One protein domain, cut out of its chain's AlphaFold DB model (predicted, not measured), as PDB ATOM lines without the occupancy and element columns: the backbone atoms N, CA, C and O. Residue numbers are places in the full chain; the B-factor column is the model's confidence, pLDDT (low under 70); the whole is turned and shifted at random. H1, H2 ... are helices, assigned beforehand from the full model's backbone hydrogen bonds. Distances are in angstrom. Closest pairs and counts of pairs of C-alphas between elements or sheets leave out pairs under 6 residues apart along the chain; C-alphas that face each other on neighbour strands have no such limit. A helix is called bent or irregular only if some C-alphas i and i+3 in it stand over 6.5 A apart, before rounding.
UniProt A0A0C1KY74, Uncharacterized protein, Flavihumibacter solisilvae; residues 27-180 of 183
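What this domain is: This is residues 27 to 180 of the 183 residues of an uncharacterized protein of Flavihumibacter solisilvae (UniProt A0A0C1KY74). A long helical hairpin, H5 and H6, makes the long axis, and the shorter helices H1 to H4 gather as a head beside the part of it away from its turn. H2 and H4 pack on H5, H3 packs on H6, and H1 covers H2 and H3. The printed part has 154 residues with six named helices, H1 to H6 in order, and no named strand: all helix. It is loose, with a radius of gyration of the C-alphas of 19.5 A, a rod spanning 64 by 27 by 26 A.

Where its parts are: H5, residues 93 to 135, is 62.7 A long, from C-alpha 93 at (216.809, 164.847, 161.142). It has a kink of 45 degrees near residue 100 and is irregular, with C-alphas 94 and 97 8.9 A apart. H6, residues 139 to 178, is 58.5 A long and ends at C-alpha 178 (204.337, 179.654, 155.871). H3, residues 55 to 75, measures 30.6 A; H1, residues 28 to 37, 14.4 A; H4, residues 79 to 88, 14.1 A; H2, residues 43 to 50, 10.5 A.

How they stand to each other: H5 and H6 form a hairpin at a shallow tilt of 20 degrees, opposite ways; their closest C-alphas, Leu 105 and Ile 166, are 6.0 A apart. Residues 109 to 113 of H5 touch H2, closest C-alphas Leu 48 and Asn 113, 6.4 A, at a steep tilt of 54 degrees. Residues 102 to 106 touch H4, closest C-alphas Lys 88 and Thr 103, 5.8 A. H3 touches H6, closest C-alphas Lys 64 and Ile 170, 7.4 A, and H1, closest C-alphas Tyr 29 and Ser 62, 5.3 A. H1 and H6 are apart. Every O i to N i+4 pair is within hydrogen-bond range in H1, H2, H4 and H6; in H3 16 of 17 and in H5 33 of 39 are.

The domain as a whole: The C-alphas farthest apart, Lys 136 and Gly 180, are 65.5 A apart. The printed part has no cut, and its five links are tight. Mean pLDDT of the printed part is 78.7; residues 89 to 104 and 171 to 180 are under 70.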
ATOM      1  N   SER A  27     204.173 179.156 132.371       81.81
ATOM      2  CA  SER A  27     203.271 178.512 133.325       81.81
ATOM      3  C   SER A  27     204.092 177.835 134.422       81.81
ATOM      4  O   SER A  27     205.167 177.289 134.170       81.81
ATOM      5  N   HIS A  28     203.579 177.814 135.654       85.25
ATOM      6  CA  HIS A  28     204.201 177.082 136.761       85.25
ATOM      7  C   HIS A  28     204.465 175.613 136.385       85.25
ATOM      8  O   HIS A  28     205.459 175.030 136.819       85.25
ATOM      9  N   TYR A  29     203.607 175.035 135.538       87.50
ATOM     10  CA  TYR A  29     203.791 173.701 134.970       87.50
ATOM     11  C   TYR A  29     205.020 173.610 134.051       87.50
ATOM     12  O   TYR A  29     205.802 172.662 134.155       87.50
ATOM     13  N   ASP A  30     205.238 174.606 133.192       88.81
ATOM     14  CA  ASP A  30     206.384 174.654 132.278       88.81
ATOM     15  C   ASP A  30     207.697 174.785 133.060       88.81
ATOM     16  O   ASP A  30     208.679 174.112 132.756       88.81
ATOM     17  N   ILE A  31     207.696 175.577 134.140       89.06
ATOM     18  CA  ILE A  31     208.853 175.706 135.039       89.06
ATOM     19  C   ILE A  31     209.186 174.356 135.690       89.06
ATOM     20  O   ILE A  31     210.350 173.951 135.727       89.06
ATOM     21  N   LEU A  32     208.182 173.634 136.199       90.12
ATOM     22  CA  LEU A  32     208.389 172.300 136.774       90.12
ATOM     23  C   LEU A  32     208.867 171.288 135.723       90.12
ATOM     24  O   LEU A  32     209.703 170.436 136.034       90.12
ATOM     25  N   THR A  33     208.389 171.409 134.484       91.62
ATOM     26  CA  THR A  33     208.834 170.589 133.349       91.62
ATOM     27  C   THR A  33     210.314 170.829 133.051       91.62
ATOM     28  O   THR A  33     211.096 169.875 133.016       91.62
ATOM     29  N   ASP A  34     210.742 172.089 132.968       92.25
ATOM     30  CA  ASP A  34     212.148 172.459 132.779       92.25
ATOM     31  C   ASP A  34     213.047 171.959 133.921       92.25
ATOM     32  O   ASP A  34     214.182 171.520 133.694       92.25
ATOM     33  N   LEU A  35     212.557 172.013 135.164       91.06
ATOM     34  CA  LEU A  35     213.268 171.473 136.327       91.06
ATOM     35  C   LEU A  35     213.386 169.945 136.259       91.06
ATOM     36  O   LEU A  35     214.439 169.403 136.607       91.06
ATOM     37  N   SER A  36     212.351 169.249 135.788       91.00
ATOM     38  CA  SER A  36     212.380 167.796 135.603       91.00
ATOM     39  C   SER A  36     213.352 167.371 134.504       91.00
ATOM     40  O   SER A  36     214.186 166.493 134.734       91.00
ATOM     41  N   LEU A  37     213.368 168.071 133.362       90.81
ATOM     42  CA  LEU A  37     214.329 167.831 132.273       90.81
ATOM     43  C   LEU A  37     215.787 167.969 132.743       90.81
ATOM     44  O   LEU A  37     216.673 167.238 132.300       90.81
ATOM     45  N   LYS A  38     216.037 168.866 133.704       90.31
ATOM     46  CA  LYS A  38     217.348 169.059 134.348       90.31
ATOM     47  C   LYS A  38     217.621 168.080 135.498       90.31
ATOM     48  O   LYS A  38     218.656 168.196 136.150       90.31
ATOM     49  N   LYS A  39     216.723 167.120 135.756       87.12
ATOM     50  CA  LYS A  39     216.768 166.163 136.878       87.12
ATOM     51  C   LYS A  39     216.817 166.840 138.252       87.12
ATOM     52  O   LYS A  39     217.468 166.349 139.173       87.12
ATOM     53  N   LEU A  40     216.147 167.984 138.385       87.88
ATOM     54  CA  LEU A  40     216.051 168.758 139.629       87.88
ATOM     55  C   LEU A  40     214.700 168.576 140.323       87.88
ATOM     56  O   LEU A  40     214.611 168.749 141.536       87.88
ATOM     57  N   PHE A  41     213.676 168.164 139.580       89.44
ATOM     58  CA  PHE A  41     212.342 167.889 140.095       89.44
ATOM     59  C   PHE A  41     211.875 166.493 139.644       89.44
ATOM     60  O   PHE A  41     212.085 166.150 138.483       89.44
ATOM     61  N   PRO A  42     211.306 165.647 140.521       88.75
ATOM     62  CA  PRO A  42     210.899 164.299 140.125       88.75
ATOM     63  C   PRO A  42     209.720 164.281 139.144       88.75
ATOM     64  O   PRO A  42     208.670 164.866 139.406       88.75
ATOM     65  N   GLU A  43     209.861 163.498 138.074       88.75
ATOM     66  CA  GLU A  43     208.858 163.334 137.009       88.75
ATOM     67  C   GLU A  43     207.502 162.815 137.510       88.75
ATOM     68  O   GLU A  43     206.459 163.173 136.979       88.75
ATOM     69  N   ILE A  44     207.490 162.061 138.613       84.00
ATOM     70  CA  ILE A  44     206.263 161.489 139.180       84.00
ATOM     71  C   ILE A  44     205.183 162.537 139.516       84.00
ATOM     72  O   ILE A  44     203.987 162.244 139.476       84.00
ATOM     73  N   TYR A  45     205.600 163.757 139.853       85.56
ATOM     74  CA  TYR A  45     204.690 164.868 140.112       85.56
ATOM     75  C   TYR A  45     204.163 165.487 138.812       85.56
ATOM     76  O   TYR A  45     203.027 165.953 138.787       85.56
ATOM     77  N   LEU A  46     204.936 165.444 137.722       88.94
ATOM     78  CA  LEU A  46     204.464 165.853 136.398       88.94
ATOM     79  C   LEU A  46     203.423 164.870 135.856       88.94
ATOM     80  O   LEU A  46     202.385 165.315 135.376       88.94
ATOM     81  N   ASP A  47     203.626 163.562 136.039       84.06
ATOM     82  CA  ASP A  47     202.639 162.528 135.677       84.06
ATOM     83  C   ASP A  47     201.277 162.764 136.362       84.06
ATOM     84  O   ASP A  47     200.198 162.558 135.785       84.06
ATOM     85  N   LEU A  48     201.310 163.221 137.621       83.56
ATOM     86  CA  LEU A  48     200.102 163.612 138.341       83.56
ATOM     87  C   LEU A  48     199.422 164.792 137.645       83.56
ATOM     88  O   LEU A  48     198.245 164.679 137.294       83.56
ATOM     89  N   LEU A  49     200.168 165.881 137.442       85.94
ATOM     90  CA  LEU A  49     199.686 167.139 136.871       85.94
ATOM     91  C   LEU A  49     199.135 166.962 135.452       85.94
ATOM     92  O   LEU A  49     198.078 167.503 135.125       85.94
ATOM     93  N   GLN A  50     199.815 166.173 134.619       84.69
ATOM     94  CA  GLN A  50     199.410 165.914 133.240       84.69
ATOM     95  C   GLN A  50     198.067 165.184 133.166       84.69
ATOM     96  O   GLN A  50     197.265 165.468 132.281       84.69
ATOM     97  N   GLY A  51     197.797 164.280 134.109       74.06
ATOM     98  CA  GLY A  51     196.520 163.565 134.155       74.06
ATOM     99  C   GLY A  51     195.422 164.269 134.956       74.06
ATOM    100  O   GLY A  51     194.483 163.591 135.365       74.06
ATOM    101  N   LEU A  52     195.554 165.569 135.239       79.50
ATOM    102  CA  LEU A  52     194.443 166.406 135.697       79.50
ATOM    103  C   LEU A  52     193.656 166.927 134.492       79.50
ATOM    104  O   LEU A  52     194.254 167.362 133.503       79.50
ATOM    105  N   GLU A  53     192.327 166.883 134.593       75.75
ATOM    106  CA  GLU A  53     191.411 167.241 133.501       75.75
ATOM    107  C   GLU A  53     191.240 168.764 133.355       75.75
ATOM    108  O   GLU A  53     191.137 169.260 132.234       75.75
ATOM    109  N   SER A  54     191.285 169.523 134.458       82.06
ATOM    110  CA  SER A  54     191.210 170.992 134.444       82.06
ATOM    111  C   SER A  54     192.594 171.639 134.317       82.06
ATOM    112  O   SER A  54     193.539 171.299 135.036       82.06
ATOM    113  N   ILE A  55     192.695 172.624 133.415       81.00
ATOM    114  CA  ILE A  55     193.889 173.463 133.252       81.00
ATOM    115  C   ILE A  55     194.081 174.362 134.481       81.00
ATOM    116  O   ILE A  55     195.215 174.504 134.943       81.00
ATOM    117  N   GLU A  56     193.008 174.936 135.040       78.69
ATOM    118  CA  GLU A  56     193.096 175.726 136.275       78.69
ATOM    119  C   GLU A  56     193.628 174.887 137.438       78.69
ATOM    120  O   GLU A  56     194.571 175.298 138.114       78.69
ATOM    121  N   GLU A  57     193.087 173.681 137.630       76.00
ATOM    122  CA  GLU A  57     193.519 172.772 138.694       76.00
ATOM    123  C   GLU A  57     194.996 172.387 138.539       76.00
ATOM    124  O   GLU A  57     195.768 172.416 139.502       76.00
ATOM    125  N   ARG A  58     195.419 172.088 137.305       84.44
ATOM    126  CA  ARG A  58     196.823 171.817 136.989       84.44
ATOM    127  C   ARG A  58     197.719 172.998 137.333       84.44
ATOM    128  O   ARG A  58     198.787 172.787 137.912       84.44
ATOM    129  N   ASN A  59     197.316 174.217 136.990       79.75
ATOM    130  CA  ASN A  59     198.107 175.415 137.261       79.75
ATOM    131  C   ASN A  59     198.215 175.696 138.766       79.75
ATOM    132  O   ASN A  59     199.320 175.947 139.254       79.75
ATOM    133  N   GLU A  60     197.116 175.576 139.515       78.81
ATOM    134  CA  GLU A  60     197.115 175.745 140.974       78.81
ATOM    135  C   GLU A  60     197.987 174.695 141.669       78.81
ATOM    136  O   GLU A  60     198.839 175.027 142.500       78.81
ATOM    137  N   LEU A  61     197.861 173.422 141.287       79.56
ATOM    138  CA  LEU A  61     198.674 172.363 141.876       79.56
ATOM    139  C   LEU A  61     200.159 172.500 141.493       79.56
ATOM    140  O   LEU A  61     201.040 172.295 142.332       79.56
ATOM    141  N   SER A  62     200.453 172.929 140.262       84.56
ATOM    142  CA  SER A  62     201.822 173.233 139.815       84.56
ATOM    143  C   SER A  62     202.442 174.362 140.637       84.56
ATOM    144  O   SER A  62     203.590 174.262 141.073       84.56
ATOM    145  N   LYS A  63     201.680 175.425 140.912       82.31
ATOM    146  CA  LYS A  63     202.125 176.536 141.760       82.31
ATOM    147  C   LYS A  63     202.483 176.059 143.169       82.31
ATOM    148  O   LYS A  63     203.542 176.426 143.686       82.31
ATOM    149  N   LYS A  64     201.659 175.188 143.761       78.31
ATOM    150  CA  LYS A  64     201.929 174.589 145.080       78.31
ATOM    151  C   LYS A  64     203.211 173.747 145.073       78.31
ATOM    152  O   LYS A  64     204.077 173.947 145.925       78.31
ATOM    153  N   PHE A  65     203.397 172.871 144.082       83.25
ATOM    154  CA  PHE A  65     204.632 172.084 143.960       83.25
ATOM    155  C   PHE A  65     205.877 172.953 143.760       83.25
ATOM    156  O   PHE A  65     206.910 172.698 144.387       83.25
ATOM    157  N   LEU A  66     205.788 174.003 142.937       85.06
ATOM    158  CA  LEU A  66     206.904 174.920 142.716       85.06
ATOM    159  C   LEU A  66     207.290 175.648 144.008       85.06
ATOM    160  O   LEU A  66     208.474 175.763 144.320       85.06
ATOM    161  N   LYS A  67     206.308 176.080 144.802       78.69
ATOM    162  CA  LYS A  67     206.542 176.716 146.105       78.69
ATOM    163  C   LYS A  67     207.267 175.782 147.080       78.69
ATOM    164  O   LYS A  67     208.226 176.210 147.724       78.69
ATOM    165  N   ILE A  68     206.873 174.506 147.137       78.75
ATOM    166  CA  ILE A  68     207.563 173.479 147.939       78.75
ATOM    167  C   ILE A  68     209.016 173.323 147.471       78.75
ATOM    168  O   ILE A  68     209.935 173.362 148.293       78.75
ATOM    169  N   TYR A  69     209.234 173.193 146.158       84.88
ATOM    170  CA  TYR A  69     210.571 173.071 145.572       84.88
ATOM    171  C   TYR A  69     211.461 174.272 145.915       84.88
ATOM    172  O   TYR A  69     212.575 174.097 146.416       84.88
ATOM    173  N   LEU A  70     210.962 175.492 145.689       82.75
ATOM    174  CA  LEU A  70     211.698 176.726 145.952       82.75
ATOM    175  C   LEU A  70     212.070 176.829 147.427       82.75
ATOM    176  O   LEU A  70     213.243 177.040 147.737       82.75
ATOM    177  N   TYR A  71     211.123 176.585 148.336       77.75
ATOM    178  CA  TYR A  71     211.416 176.579 149.765       77.75
ATOM    179  C   TYR A  71     212.496 175.553 150.113       77.75
ATOM    180  O   TYR A  71     213.501 175.896 150.744       77.75
ATOM    181  N   ALA A  72     212.325 174.304 149.683       76.56
ATOM    182  CA  ALA A  72     213.260 173.233 149.997       76.56
ATOM    183  C   ALA A  72     214.664 173.522 149.444       76.56
ATOM    184  O   ALA A  72     215.651 173.242 150.122       76.56
ATOM    185  N   SER A  73     214.769 174.180 148.285       82.12
ATOM    186  CA  SER A  73     216.048 174.615 147.708       82.12
ATOM    187  C   SER A  73     216.786 175.664 148.555       82.12
ATOM    188  O   SER A  73     218.017 175.718 148.532       82.12
ATOM    189  N   THR A  74     216.073 176.449 149.378       77.44
ATOM    190  CA  THR A  74     216.713 177.367 150.344       77.44
ATOM    191  C   THR A  74     217.361 176.627 151.518       77.44
ATOM    192  O   THR A  74     218.307 177.136 152.124       77.44
ATOM    193  N   LYS A  75     216.867 175.424 151.842       75.44
ATOM    194  CA  LYS A  75     217.316 174.606 152.980       75.44
ATOM    195  C   LYS A  75     218.312 173.521 152.569       75.44
ATOM    196  O   LYS A  75     219.275 173.264 153.287       75.44
ATOM    197  N   ILE A  76     218.106 172.900 151.409       79.50
ATOM    198  CA  ILE A  76     218.914 171.802 150.879       79.50
ATOM    199  C   ILE A  76     219.718 172.330 149.688       79.50
ATOM    200  O   ILE A  76     219.244 172.351 148.558       79.50
ATOM    201  N   LYS A  77     220.963 172.748 149.947       80.31
ATOM    202  CA  LYS A  77     221.838 173.330 148.911       80.31
ATOM    203  C   LYS A  77     222.356 172.321 147.884       80.31
ATOM    204  O   LYS A  77     222.775 172.728 146.809       80.31
ATOM    205  N   ASP A  78     222.375 171.035 148.230       83.88
ATOM    206  CA  ASP A  78     222.791 169.949 147.339       83.88
ATOM    207  C   ASP A  78     221.596 169.499 146.477       83.88
ATOM    208  O   ASP A  78     220.657 168.895 147.015       83.88
ATOM    209  N   PRO A  79     221.619 169.739 145.151       82.81
ATOM    210  CA  PRO A  79     220.501 169.411 144.272       82.81
ATOM    211  C   PRO A  79     220.169 167.916 144.230       82.81
ATOM    212  O   PRO A  79     219.001 167.553 144.103       82.81
ATOM    213  N   GLN A  80     221.158 167.027 144.388       83.94
ATOM    214  CA  GLN A  80     220.900 165.585 144.392       83.94
ATOM    215  C   GLN A  80     220.208 165.139 145.680       83.94
ATOM    216  O   GLN A  80     219.354 164.248 145.648       83.94
ATOM    217  N   LYS A  81     220.549 165.753 146.819       81.38
ATOM    218  CA  LYS A  81     219.840 165.513 148.086       81.38
ATOM    219  C   LYS A  81     218.421 166.065 148.034       81.38
ATOM    220  O   LYS A  81     217.513 165.372 148.483       81.38
ATOM    221  N   LEU A  82     218.224 167.247 147.444       82.94
ATOM    222  CA  LEU A  82     216.896 167.829 147.238       82.94
ATOM    223  C   LEU A  82     216.031 166.927 146.350       82.94
ATOM    224  O   LEU A  82     214.916 166.589 146.729       82.94
ATOM    225  N   TYR A  83     216.567 166.461 145.221       84.75
ATOM    226  CA  TYR A  83     215.861 165.544 144.327       84.75
ATOM    227  C   TYR A  83     215.474 164.235 145.031       84.75
ATOM    228  O   TYR A  83     214.325 163.801 144.966       84.75
ATOM    229  N   LYS A  84     216.417 163.611 145.755       81.50
ATOM    230  CA  LYS A  84     216.142 162.391 146.536       81.50
ATOM    231  C   LYS A  84     215.094 162.631 147.618       81.50
ATOM    232  O   LYS A  84     214.282 161.740 147.860       81.50
ATOM    233  N   TRP A  85     215.115 163.800 148.253       78.25
ATOM    234  CA  TRP A  85     214.107 164.187 149.230       78.25
ATOM    235  C   TRP A  85     212.731 164.322 148.583       78.25
ATOM    236  O   TRP A  85     211.798 163.682 149.043       78.25
ATOM    237  N   LEU A  86     212.616 165.038 147.465       80.56
ATOM    238  CA  LEU A  86     211.363 165.122 146.713       80.56
ATOM    239  C   LEU A  86     210.880 163.733 146.266       80.56
ATOM    240  O   LEU A  86     209.693 163.479 146.227       80.56
ATOM    241  N   GLN A  87     211.778 162.794 145.962       79.25
ATOM    242  CA  GLN A  87     211.385 161.453 145.518       79.25
ATOM    243  C   GLN A  87     210.960 160.510 146.661       79.25
ATOM    244  O   GLN A  87     210.256 159.523 146.417       79.25
ATOM    245  N   LYS A  88     211.462 160.726 147.882       70.88
ATOM    246  CA  LYS A  88     211.342 159.768 148.999       70.88
ATOM    247  C   LYS A  88     210.692 160.340 150.256       70.88
ATOM    248  O   LYS A  88     210.335 159.555 151.119       70.88
ATOM    249  N   GLY A  89     210.603 161.659 150.380       57.31
ATOM    250  CA  GLY A  89     210.120 162.398 151.547       57.31
ATOM    251  C   GLY A  89     211.076 162.490 152.743       57.31
ATOM    252  O   GLY A  89     210.932 163.384 153.566       57.31
ATOM    253  N   ASN A  90     212.121 161.662 152.825       50.47
ATOM    254  CA  ASN A  90     213.002 161.617 154.002       50.47
ATOM    255  C   ASN A  90     214.032 162.772 154.043       50.47
ATOM    256  O   ASN A  90     214.975 162.787 153.246       50.47
ATOM    257  N   LEU A  91     213.869 163.739 154.959       49.81
ATOM    258  CA  LEU A  91     214.845 164.807 155.259       49.81
ATOM    259  C   LEU A  91     215.926 164.321 156.252       49.81
ATOM    260  O   LEU A  91     215.674 163.404 157.035       49.81
ATOM    261  N   PRO A  92     217.116 164.954 156.301       41.88
ATOM    262  CA  PRO A  92     218.017 164.851 157.450       41.88
ATOM    263  C   PRO A  92     217.316 165.361 158.723       41.88
ATOM    264  O   PRO A  92     216.647 166.393 158.683       41.88
ATOM    265  N   GLN A  93     217.508 164.668 159.852       42.97
ATOM    266  CA  GLN A  93     216.809 164.847 161.142       42.97
ATOM    267  C   GLN A  93     216.677 166.289 161.681       42.97
ATOM    268  O   GLN A  93     215.813 166.540 162.510       42.97
ATOM    269  N   ALA A  94     217.471 167.253 161.208       45.16
ATOM    270  CA  ALA A  94     217.394 168.653 161.634       45.16
ATOM    271  C   ALA A  94     216.164 169.430 161.102       45.16
ATOM    272  O   ALA A  94     215.948 170.571 161.501       45.16
ATOM    273  N   ILE A  95     215.373 168.844 160.192       48.91
ATOM    274  CA  ILE A  95     214.186 169.455 159.553       48.91
ATOM    275  C   ILE A  95     213.003 168.456 159.616       48.91
ATOM    276  O   ILE A  95     212.274 168.256 158.648       48.91
ATOM    277  N   SER A  96     212.862 167.730 160.732       46.31
ATOM    278  CA  SER A  96     212.035 166.512 160.822       46.31
ATOM    279  C   SER A  96     210.526 166.716 160.639       46.31
ATOM    280  O   SER A  96     209.843 165.774 160.260       46.31
ATOM    281  N   GLN A  97     209.994 167.923 160.831       50.72
ATOM    282  CA  GLN A  97     208.542 168.162 160.808       50.72
ATOM    283  C   GLN A  97     207.913 168.182 159.401       50.72
ATOM    284  O   GLN A  97     206.699 168.107 159.287       50.72
ATOM    285  N   GLY A  98     208.709 168.242 158.324       48.00
ATOM    286  CA  GLY A  98     208.211 168.177 156.934       48.00
ATOM    287  C   GLY A  98     208.492 166.854 156.207       48.00
ATOM    288  O   GLY A  98     208.083 166.681 155.057       48.00
ATOM    289  N   ALA A  99     209.228 165.934 156.842       50.78
ATOM    290  CA  ALA A  99     209.675 164.688 156.219       50.78
ATOM    291  C   ALA A  99     208.521 163.689 156.028       50.78
ATOM    292  O   ALA A  99     208.393 163.051 154.978       50.78
ATOM    293  N   ASP A 100     207.644 163.597 157.025       56.91
ATOM    294  CA  ASP A 100     206.524 162.662 157.003       56.91
ATOM    295  C   ASP A 100     205.489 163.084 155.953       56.91
ATOM    296  O   ASP A 100     205.123 162.276 155.098       56.91
ATOM    297  N   SER A 101     205.118 164.370 155.897       64.31
ATOM    298  CA  SER A 101     204.151 164.890 154.917       64.31
ATOM    299  C   SER A 101     204.615 164.700 153.468       64.31
ATOM    300  O   SER A 101     203.830 164.272 152.628       64.31
ATOM    301  N   MET A 102     205.899 164.908 153.147       68.25
ATOM    302  CA  MET A 102     206.403 164.631 151.789       68.25
ATOM    303  C   MET A 102     206.489 163.135 151.465       68.25
ATOM    304  O   MET A 102     206.318 162.736 150.306       68.25
ATOM    305  N   THR A 103     206.737 162.293 152.471       68.12
ATOM    306  CA  THR A 103     206.717 160.833 152.309       68.12
ATOM    307  C   THR A 103     205.302 160.370 151.976       68.12
ATOM    308  O   THR A 103     205.113 159.661 150.983       68.12
ATOM    309  N   TYR A 104     204.306 160.837 152.735       69.50
ATOM    310  CA  TYR A 104     202.897 160.588 152.448       69.50
ATOM    311  C   TYR A 104     202.520 161.129 151.070       69.50
ATOM    312  O   TYR A 104     202.025 160.363 150.244       69.50
ATOM    313  N   LEU A 105     202.862 162.381 150.751       74.69
ATOM    314  CA  LEU A 105     202.589 162.973 149.441       74.69
ATOM    315  C   LEU A 105     203.099 162.080 148.306       74.69
ATOM    316  O   LEU A 105     202.340 161.700 147.421       74.69
ATOM    317  N   THR A 106     204.360 161.649 148.368       78.00
ATOM    318  CA  THR A 106     204.947 160.766 147.348       78.00
ATOM    319  C   THR A 106     204.193 159.433 147.237       78.00
ATOM    320  O   THR A 106     203.962 158.938 146.131       78.00
ATOM    321  N   GLN A 107     203.803 158.826 148.361       79.31
ATOM    322  CA  GLN A 107     203.042 157.573 148.358       79.31
ATOM    323  C   GLN A 107     201.656 157.742 147.726       79.31
ATOM    324  O   GLN A 107     201.251 156.905 146.917       79.31
ATOM    325  N   TYR A 108     200.939 158.814 148.059       77.88
ATOM    326  CA  TYR A 108     199.608 159.084 147.518       77.88
ATOM    327  C   TYR A 108     199.659 159.469 146.033       77.88
ATOM    328  O   TYR A 108     198.850 158.973 145.250       77.88
ATOM    329  N   VAL A 109     200.684 160.210 145.602       81.19
ATOM    330  CA  VAL A 109     200.944 160.467 144.177       81.19
ATOM    331  C   VAL A 109     201.180 159.159 143.411       81.19
ATOM    332  O   VAL A 109     200.571 158.935 142.363       81.19
ATOM    333  N   LYS A 110     201.990 158.233 143.953       83.31
ATOM    334  CA  LYS A 110     202.176 156.891 143.364       83.31
ATOM    335  C   LYS A 110     200.857 156.131 143.248       83.31
ATOM    336  O   LYS A 110     200.604 155.509 142.215       83.31
ATOM    337  N   LYS A 111     200.022 156.170 144.292       82.81
ATOM    338  CA  LYS A 111     198.701 155.524 144.288       82.81
ATOM    339  C   LYS A 111     197.811 156.102 143.191       82.81
ATOM    340  O   LYS A 111     197.252 155.320 142.430       82.81
ATOM    341  N   ILE A 112     197.739 157.427 143.050       83.88
ATOM    342  CA  ILE A 112     196.950 158.067 141.988       83.88
ATOM    343  C   ILE A 112     197.450 157.673 140.598       83.88
ATOM    344  O   ILE A 112     196.645 157.281 139.754       83.88
ATOM    345  N   ASN A 113     198.760 157.714 140.353       81.38
ATOM    346  CA  ASN A 113     199.298 157.346 139.042       81.38
ATOM    347  C   ASN A 113     199.025 155.868 138.706       81.38
ATOM    348  O   ASN A 113     198.731 155.538 137.558       81.38
ATOM    349  N   ASN A 114     199.034 154.975 139.701       86.12
ATOM    350  CA  ASN A 114     198.627 153.581 139.510       86.12
ATOM    351  C   ASN A 114     197.118 153.435 139.258       86.12
ATOM    352  O   ASN A 114     196.720 152.654 138.395       86.12
ATOM    353  N   LEU A 115     196.275 154.188 139.972       84.31
ATOM    354  CA  LEU A 115     194.826 154.207 139.739       84.31
ATOM    355  C   LEU A 115     194.495 154.689 138.321       84.31
ATOM    356  O   LEU A 115     193.653 154.077 137.670       84.31
ATOM    357  N   LYS A 116     195.206 155.703 137.810       80.62
ATOM    358  CA  LYS A 116     195.091 156.165 136.415       80.62
ATOM    359  C   LYS A 116     195.396 155.046 135.417       80.62
ATOM    360  O   LYS A 116     194.557 154.747 134.575       80.62
ATOM    361  N   LYS A 117     196.531 154.353 135.568       86.56
ATOM    362  CA  LYS A 117     196.894 153.219 134.695       86.56
ATOM    363  C   LYS A 117     195.856 152.093 134.736       86.56
ATOM    364  O   LYS A 117     195.522 151.509 133.707       86.56
ATOM    365  N   ASN A 118     195.323 151.794 135.922       84.62
ATOM    366  CA  ASN A 118     194.274 150.785 136.079       84.62
ATOM    367  C   ASN A 118     192.960 151.220 135.413       84.62
ATOM    368  O   ASN A 118     192.332 150.406 134.738       84.62
ATOM    369  N   ARG A 119     192.577 152.496 135.555       84.56
ATOM    370  CA  ARG A 119     191.419 153.107 134.884       84.56
ATOM    371  C   ARG A 119     191.551 153.011 133.363       84.56
ATOM    372  O   ARG A 119     190.632 152.516 132.719       84.56
ATOM    373  N   GLU A 120     192.688 153.416 132.799       86.50
ATOM    374  CA  GLU A 120     192.964 153.328 131.356       86.50
ATOM    375  C   GLU A 120     192.866 151.882 130.849       86.50
ATOM    376  O   GLU A 120     192.163 151.603 129.876       86.50
ATOM    377  N   SER A 121     193.478 150.932 131.566       88.31
ATOM    378  CA  SER A 121     193.382 149.510 131.224       88.31
ATOM    379  C   SER A 121     191.942 148.986 131.256       88.31
ATOM    380  O   SER A 121     191.577 148.133 130.441       88.31
ATOM    381  N   GLU A 122     191.114 149.466 132.184       88.06
ATOM    382  CA  GLU A 122     189.716 149.044 132.282       88.06
ATOM    383  C   GLU A 122     188.847 149.669 131.177       88.06
ATOM    384  O   GLU A 122     188.006 148.972 130.603       88.06
ATOM    385  N   ILE A 123     189.109 150.923 130.789       86.12
ATOM    386  CA  ILE A 123     188.486 151.565 129.616       86.12
ATOM    387  C   ILE A 123     188.786 150.754 128.349       86.12
ATOM    388  O   ILE A 123     187.864 150.411 127.604       86.12
ATOM    389  N   ASP A 124     190.040 150.348 128.141       87.88
ATOM    390  CA  ASP A 124     190.430 149.512 127.001       87.88
ATOM    391  C   ASP A 124     189.688 148.169 126.972       87.88
ATOM    392  O   ASP A 124     189.288 147.684 125.905       87.88
ATOM    393  N   LYS A 125     189.478 147.542 128.138       88.50
ATOM    394  CA  LYS A 125     188.695 146.299 128.242       88.50
ATOM    395  C   LYS A 125     187.227 146.528 127.910       88.50
ATOM    396  O   LYS A 125     186.642 145.695 127.211       88.50
ATOM    397  N   ILE A 126     186.642 147.635 128.367       86.81
ATOM    398  CA  ILE A 126     185.261 148.018 128.049       86.81
ATOM    399  C   ILE A 126     185.111 148.213 126.539       86.81
ATOM    400  O   ILE A 126     184.207 147.626 125.942       86.81
ATOM    401  N   LEU A 127     186.022 148.955 125.903       88.19
ATOM    402  CA  LEU A 127     186.011 149.187 124.455       88.19
ATOM    403  C   LEU A 127     186.134 147.873 123.672       88.19
ATOM    404  O   LEU A 127     185.321 147.594 122.789       88.19
ATOM    405  N   LYS A 128     187.083 147.006 124.046       89.94
ATOM    406  CA  LYS A 128     187.241 145.673 123.436       89.94
ATOM    407  C   LYS A 128     185.997 144.802 123.620       89.94
ATOM    408  O   LYS A 128     185.621 144.081 122.698       89.94
ATOM    409  N   THR A 129     185.360 144.851 124.789       86.75
ATOM    410  CA  THR A 129     184.137 144.081 125.074       86.75
ATOM    411  C   THR A 129     182.961 144.596 124.251       86.75
ATOM    412  O   THR A 129     182.289 143.793 123.608       86.75
ATOM    413  N   ARG A 130     182.771 145.919 124.163       87.06
ATOM    414  CA  ARG A 130     181.738 146.539 123.314       87.06
ATOM    415  C   ARG A 130     181.921 146.192 121.837       87.06
ATOM    416  O   ARG A 130     180.956 145.797 121.192       87.06
ATOM    417  N   ASN A 131     183.153 146.234 121.330       88.69
ATOM    418  CA  ASN A 131     183.457 145.840 119.949       88.69
ATOM    419  C   ASN A 131     183.178 144.354 119.680       88.69
ATOM    420  O   ASN A 131     182.805 143.978 118.576       88.69
ATOM    421  N   LYS A 132     183.341 143.477 120.676       88.56
ATOM    422  CA  LYS A 132     182.937 142.068 120.540       88.56
ATOM    423  C   LYS A 132     181.417 141.917 120.554       88.56
ATOM    424  O   LYS A 132     180.890 141.128 119.775       88.56
ATOM    425  N   MET A 133     180.724 142.675 121.403       86.19
ATOM    426  CA  MET A 133     179.261 142.656 121.491       86.19
ATOM    427  C   MET A 133     178.583 143.168 120.220       86.19
ATOM    428  O   MET A 133     177.532 142.642 119.866       86.19
ATOM    429  N   SER A 134     179.185 144.132 119.511       86.56
ATOM    430  CA  SER A 134     178.656 144.611 118.226       86.56
ATOM    431  C   SER A 134     178.699 143.544 117.127       86.56
ATOM    432  O   SER A 134     177.868 143.568 116.227       86.56
ATOM    433  N   ILE A 135     179.628 142.587 117.222       87.75
ATOM    434  CA  ILE A 135     179.728 141.438 116.309       87.75
ATOM    435  C   ILE A 135     178.823 140.295 116.781       87.75
ATOM    436  O   ILE A 135     178.132 139.662 115.985       87.75
ATOM    437  N   LYS A 136     178.848 139.993 118.084       87.69
ATOM    438  CA  LYS A 136     178.056 138.921 118.686       87.69
ATOM    439  C   LYS A 136     177.749 139.249 120.137       87.69
ATOM    440  O   LYS A 136     178.624 139.143 120.997       87.69
ATOM    441  N   ASN A 137     176.490 139.570 120.421       85.69
ATOM    442  CA  ASN A 137     176.064 139.798 121.791       85.69
ATOM    443  C   ASN A 137     175.795 138.469 122.516       85.69
ATOM    444  O   ASN A 137     175.154 137.566 121.979       85.69
ATOM    445  N   THR A 138     176.314 138.332 123.737       91.19
ATOM    446  CA  THR A 138     176.061 137.172 124.599       91.19
ATOM    447  C   THR A 138     175.967 137.628 126.048       91.19
ATOM    448  O   THR A 138     176.706 138.521 126.461       91.19
ATOM    449  N   ARG A 139     175.165 136.924 126.851       89.12
ATOM    450  CA  ARG A 139     175.037 137.170 128.295       89.12
ATOM    451  C   ARG A 139     176.387 137.236 129.027       89.12
ATOM    452  O   ARG A 139     176.574 138.062 129.909       89.12
ATOM    453  N   ARG A 140     177.369 136.416 128.629       90.00
ATOM    454  CA  ARG A 140     178.728 136.454 129.205       90.00
ATOM    455  C   ARG A 140     179.461 137.770 128.923       90.00
ATOM    456  O   ARG A 140     180.228 138.228 129.765       90.00
ATOM    457  N   LEU A 141     179.270 138.353 127.737       85.88
ATOM    458  CA  LEU A 141     179.865 139.645 127.389       85.88
ATOM    459  C   LEU A 141     179.163 140.791 128.123       85.88
ATOM    460  O   LEU A 141     179.854 141.691 128.589       85.88
ATOM    461  N   GLU A 142     177.842 140.715 128.298       87.56
ATOM    462  CA  GLU A 142     177.076 141.662 129.123       87.56
ATOM    463  C   GLU A 142     177.555 141.633 130.581       87.56
ATOM    464  O   GLU A 142     177.936 142.666 131.122       87.56
ATOM    465  N   GLU A 143     177.664 140.449 131.192       89.69
ATOM    466  CA  GLU A 143     178.184 140.290 132.558       89.69
ATOM    467  C   GLU A 143     179.631 140.801 132.698       89.69
ATOM    468  O   GLU A 143     179.991 141.408 133.709       89.69
ATOM    469  N   SER A 144     180.475 140.577 131.685       87.81
ATOM    470  CA  SER A 144     181.845 141.104 131.659       87.81
ATOM    471  C   SER A 144     181.875 142.630 131.533       87.81
ATOM    472  O   SER A 144     182.732 143.272 132.147       87.81
ATOM    473  N   LEU A 145     180.969 143.209 130.740       87.69
ATOM    474  CA  LEU A 145     180.851 144.653 130.561       87.69
ATOM    475  C   LEU A 145     180.416 145.317 131.869       87.69
ATOM    476  O   LEU A 145     181.111 146.224 132.323       87.69
ATOM    477  N   THR A 146     179.363 144.807 132.515       89.44
ATOM    478  CA  THR A 146     178.867 145.326 133.800       89.44
ATOM    479  C   THR A 146     179.959 145.305 134.868       89.44
ATOM    480  O   THR A 146     180.249 146.337 135.468       89.44
ATOM    481  N   LYS A 147     180.672 144.180 135.035       90.56
ATOM    482  CA  LYS A 147     181.787 144.083 135.999       90.56
ATOM    483  C   LYS A 147     182.914 145.077 135.721       90.56
ATOM    484  O   LYS A 147     183.540 145.579 136.652       90.56
ATOM    485  N   SER A 148     183.212 145.330 134.447       85.69
ATOM    486  CA  SER A 148     184.264 146.284 134.072       85.69
ATOM    487  C   SER A 148     183.813 147.726 134.334       85.69
ATOM    488  O   SER A 148     184.605 148.543 134.794       85.69
ATOM    489  N   GLN A 149     182.528 148.034 134.115       84.81
ATOM    490  CA  GLN A 149     181.934 149.334 134.440       84.81
ATOM    491  C   GLN A 149     181.898 149.592 135.955       84.81
ATOM    492  O   GLN A 149     182.251 150.683 136.390       84.81
ATOM    493  N   GLU A 150     181.563 148.585 136.765       88.75
ATOM    494  CA  GLU A 150     181.618 148.674 138.233       88.75
ATOM    495  C   GLU A 150     183.045 148.938 138.737       88.75
ATOM    496  O   GLU A 150     183.265 149.788 139.601       88.75
ATOM    497  N   LYS A 151     184.044 148.246 138.168       84.56
ATOM    498  CA  LYS A 151     185.459 148.493 138.485       84.56
ATOM    499  C   LYS A 151     185.900 149.900 138.102       84.56
ATOM    500  O   LYS A 151     186.620 150.524 138.880       84.56
ATOM    501  N   LEU A 152     185.470 150.390 136.939       83.19
ATOM    502  CA  LEU A 152     185.768 151.746 136.488       83.19
ATOM    503  C   LEU A 152     185.217 152.786 137.474       83.19
ATOM    504  O   LEU A 152     185.986 153.614 137.956       83.19
ATOM    505  N   ALA A 153     183.944 152.665 137.859       80.56
ATOM    506  CA  ALA A 153     183.316 153.554 138.837       80.56
ATOM    507  C   ALA A 153     184.035 153.521 140.202       80.56
ATOM    508  O   ALA A 153     184.234 154.552 140.845       80.56
ATOM    509  N   ASN A 154     184.497 152.345 140.643       85.31
ATOM    510  CA  ASN A 154     185.301 152.231 141.862       85.31
ATOM    511  C   ASN A 154     186.664 152.943 141.740       85.31
ATOM    512  O   ASN A 154     187.094 153.611 142.680       85.31
ATOM    513  N   TYR A 155     187.348 152.833 140.596       79.56
ATOM    514  CA  TYR A 155     188.607 153.554 140.371       79.56
ATOM    515  C   TYR A 155     188.415 155.073 140.338       79.56
ATOM    516  O   TYR A 155     189.267 155.786 140.868       79.56
ATOM    517  N   GLU A 156     187.310 155.564 139.777       76.94
ATOM    518  CA  GLU A 156     186.959 156.991 139.776       76.94
ATOM    519  C   GLU A 156     186.710 157.512 141.198       76.94
ATOM    520  O   GLU A 156     187.289 158.525 141.592       76.94
ATOM    521  N   ASN A 157     185.956 156.773 142.018       81.12
ATOM    522  CA  ASN A 157     185.742 157.130 143.424       81.12
ATOM    523  C   ASN A 157     187.053 157.155 144.222       81.12
ATOM    524  O   ASN A 157     187.336 158.119 144.936       81.12
ATOM    525  N   LEU A 158     187.889 156.120 144.072       79.19
ATOM    526  CA  LEU A 158     189.197 156.068 144.729       79.19
ATOM    527  C   LEU A 158     190.093 157.225 144.284       79.19
ATOM    528  O   LEU A 158     190.808 157.782 145.113       79.19
ATOM    529  N   PHE A 159     190.055 157.601 143.005       79.25
ATOM    530  CA  PHE A 159     190.820 158.731 142.490       79.25
ATOM    531  C   PHE A 159     190.468 160.033 143.217       79.25
ATOM    532  O   PHE A 159     191.375 160.703 143.711       79.25
ATOM    533  N   LEU A 160     189.172 160.342 143.344       76.12
ATOM    534  CA  LEU A 160     188.691 161.528 144.061       76.12
ATOM    535  C   LEU A 160     189.151 161.518 145.525       76.12
ATOM    536  O   LEU A 160     189.780 162.468 145.978       76.12
ATOM    537  N   THR A 161     188.968 160.397 146.233       76.94
ATOM    538  CA  THR A 161     189.405 160.277 147.635       76.94
ATOM    539  C   THR A 161     190.913 160.481 147.796       76.94
ATOM    540  O   THR A 161     191.361 161.132 148.734       76.94
ATOM    541  N   GLN A 162     191.731 159.903 146.909       74.62
ATOM    542  CA  GLN A 162     193.184 160.070 147.002       74.62
ATOM    543  C   GLN A 162     193.620 161.499 146.645       74.62
ATOM    544  O   GLN A 162     194.608 161.972 147.208       74.62
ATOM    545  N   LYS A 163     192.908 162.182 145.739       76.69
ATOM    546  CA  LYS A 163     193.166 163.584 145.390       76.69
ATOM    547  C   LYS A 163     192.943 164.494 146.598       76.69
ATOM    548  O   LYS A 163     193.850 165.251 146.932       76.69
ATOM    549  N   ASP A 164     191.826 164.337 147.307       73.94
ATOM    550  CA  ASP A 164     191.535 165.117 148.519       73.94
ATOM    551  C   ASP A 164     192.634 164.943 149.579       73.94
ATOM    552  O   ASP A 164     193.082 165.901 150.211       73.94
ATOM    553  N   VAL A 165     193.145 163.716 149.744       72.69
ATOM    554  CA  VAL A 165     194.261 163.447 150.665       72.69
ATOM    555  C   VAL A 165     195.542 164.165 150.229       72.69
ATOM    556  O   VAL A 165     196.242 164.720 151.074       72.69
ATOM    557  N   ILE A 166     195.855 164.192 148.930       75.12
ATOM    558  CA  ILE A 166     197.017 164.930 148.410       75.12
ATOM    559  C   ILE A 166     196.878 166.428 148.672       75.12
ATOM    560  O   ILE A 166     197.839 167.051 149.122       75.12
ATOM    561  N   GLU A 167     195.706 167.004 148.411       75.38
ATOM    562  CA  GLU A 167     195.464 168.431 148.635       75.38
ATOM    563  C   GLU A 167     195.619 168.806 150.113       75.38
ATOM    564  O   GLU A 167     196.276 169.804 150.418       75.38
ATOM    565  N   ASN A 168     195.115 167.965 151.022       70.62
ATOM    566  CA  ASN A 168     195.284 168.141 152.465       70.62
ATOM    567  C   ASN A 168     196.756 168.061 152.893       70.62
ATOM    568  O   ASN A 168     197.233 168.939 153.611       70.62
ATOM    569  N   ILE A 169     197.509 167.072 152.402       70.12
ATOM    570  CA  ILE A 169     198.944 166.950 152.706       70.12
ATOM    571  C   ILE A 169     199.718 168.169 152.186       70.12
ATOM    572  O   ILE A 169     200.625 168.668 152.852       70.12
ATOM    573  N   ILE A 170     199.371 168.675 151.000       70.31
ATOM    574  CA  ILE A 170     200.000 169.884 150.459       70.31
ATOM    575  C   ILE A 170     199.677 171.093 151.339       70.31
ATOM    576  O   ILE A 170     200.586 171.867 151.633       70.31
ATOM    577  N   LEU A 171     198.435 171.237 151.805       69.31
ATOM    578  CA  LEU A 171     198.049 172.312 152.719       69.31
ATOM    579  C   LEU A 171     198.819 172.246 154.049       69.31
ATOM    580  O   LEU A 171     199.271 173.280 154.546       69.31
ATOM    581  N   GLU A 172     199.013 171.049 154.609       67.44
ATOM    582  CA  GLU A 172     199.835 170.838 155.809       67.44
ATOM    583  C   GLU A 172     201.282 171.284 155.583       67.44
ATOM    584  O   GLU A 172     201.837 172.031 156.395       67.44
ATOM    585  N   ILE A 173     201.871 170.892 154.445       67.06
ATOM    586  CA  ILE A 173     203.214 171.328 154.055       67.06
ATOM    587  C   ILE A 173     203.235 172.853 153.946       67.06
ATOM    588  O   ILE A 173     204.047 173.497 154.602       67.06
ATOM    589  N   GLU A 174     202.325 173.463 153.188       65.19
ATOM    590  CA  GLU A 174     202.271 174.919 153.023       65.19
ATOM    591  C   GLU A 174     202.110 175.671 154.351       65.19
ATOM    592  O   GLU A 174     202.732 176.719 154.534       65.19
ATOM    593  N   THR A 175     201.332 175.128 155.290       63.50
ATOM    594  CA  THR A 175     201.127 175.702 156.629       63.50
ATOM    595  C   THR A 175     202.396 175.616 157.481       63.50
ATOM    596  O   THR A 175     202.794 176.603 158.115       63.50
ATOM    597  N   ALA A 176     203.090 174.473 157.456       62.56
ATOM    598  CA  ALA A 176     204.390 174.312 158.106       62.56
ATOM    599  C   ALA A 176     205.450 175.250 157.493       62.56
ATOM    600  O   ALA A 176     206.269 175.832 158.205       62.56
ATOM    601  N   LEU A 177     205.395 175.459 156.174       59.34
ATOM    602  CA  LEU A 177     206.301 176.352 155.452       59.34
ATOM    603  C   LEU A 177     206.027 177.840 155.729       59.34
ATOM    604  O   LEU A 177     206.972 178.608 155.913       59.34
ATOM    605  N   GLY A 178     204.756 178.253 155.750       50.47
ATOM    606  CA  GLY A 178     204.337 179.654 155.871       50.47
ATOM    607  C   GLY A 178     204.375 180.211 157.293       50.47
ATOM    608  O   GLY A 178     204.550 181.411 157.476       50.47
ATOM    609  N   SER A 179     204.252 179.358 158.310       50.66
ATOM    610  CA  SER A 179     204.239 179.808 159.706       50.66
ATOM    611  C   SER A 179     205.629 180.124 160.267       50.66
ATOM    612  O   SER A 179     205.718 180.775 161.307       50.66
ATOM    613  N   GLY A 180     206.717 179.643 159.645       47.06
ATOM    614  CA  GLY A 180     208.063 179.686 160.240       47.06
ATOM    615  C   GLY A 180     208.139 179.034 161.634       47.06
ATOM    616  O   GLY A 180     209.162 179.142 162.312       47.06
TER     617      GLY A 180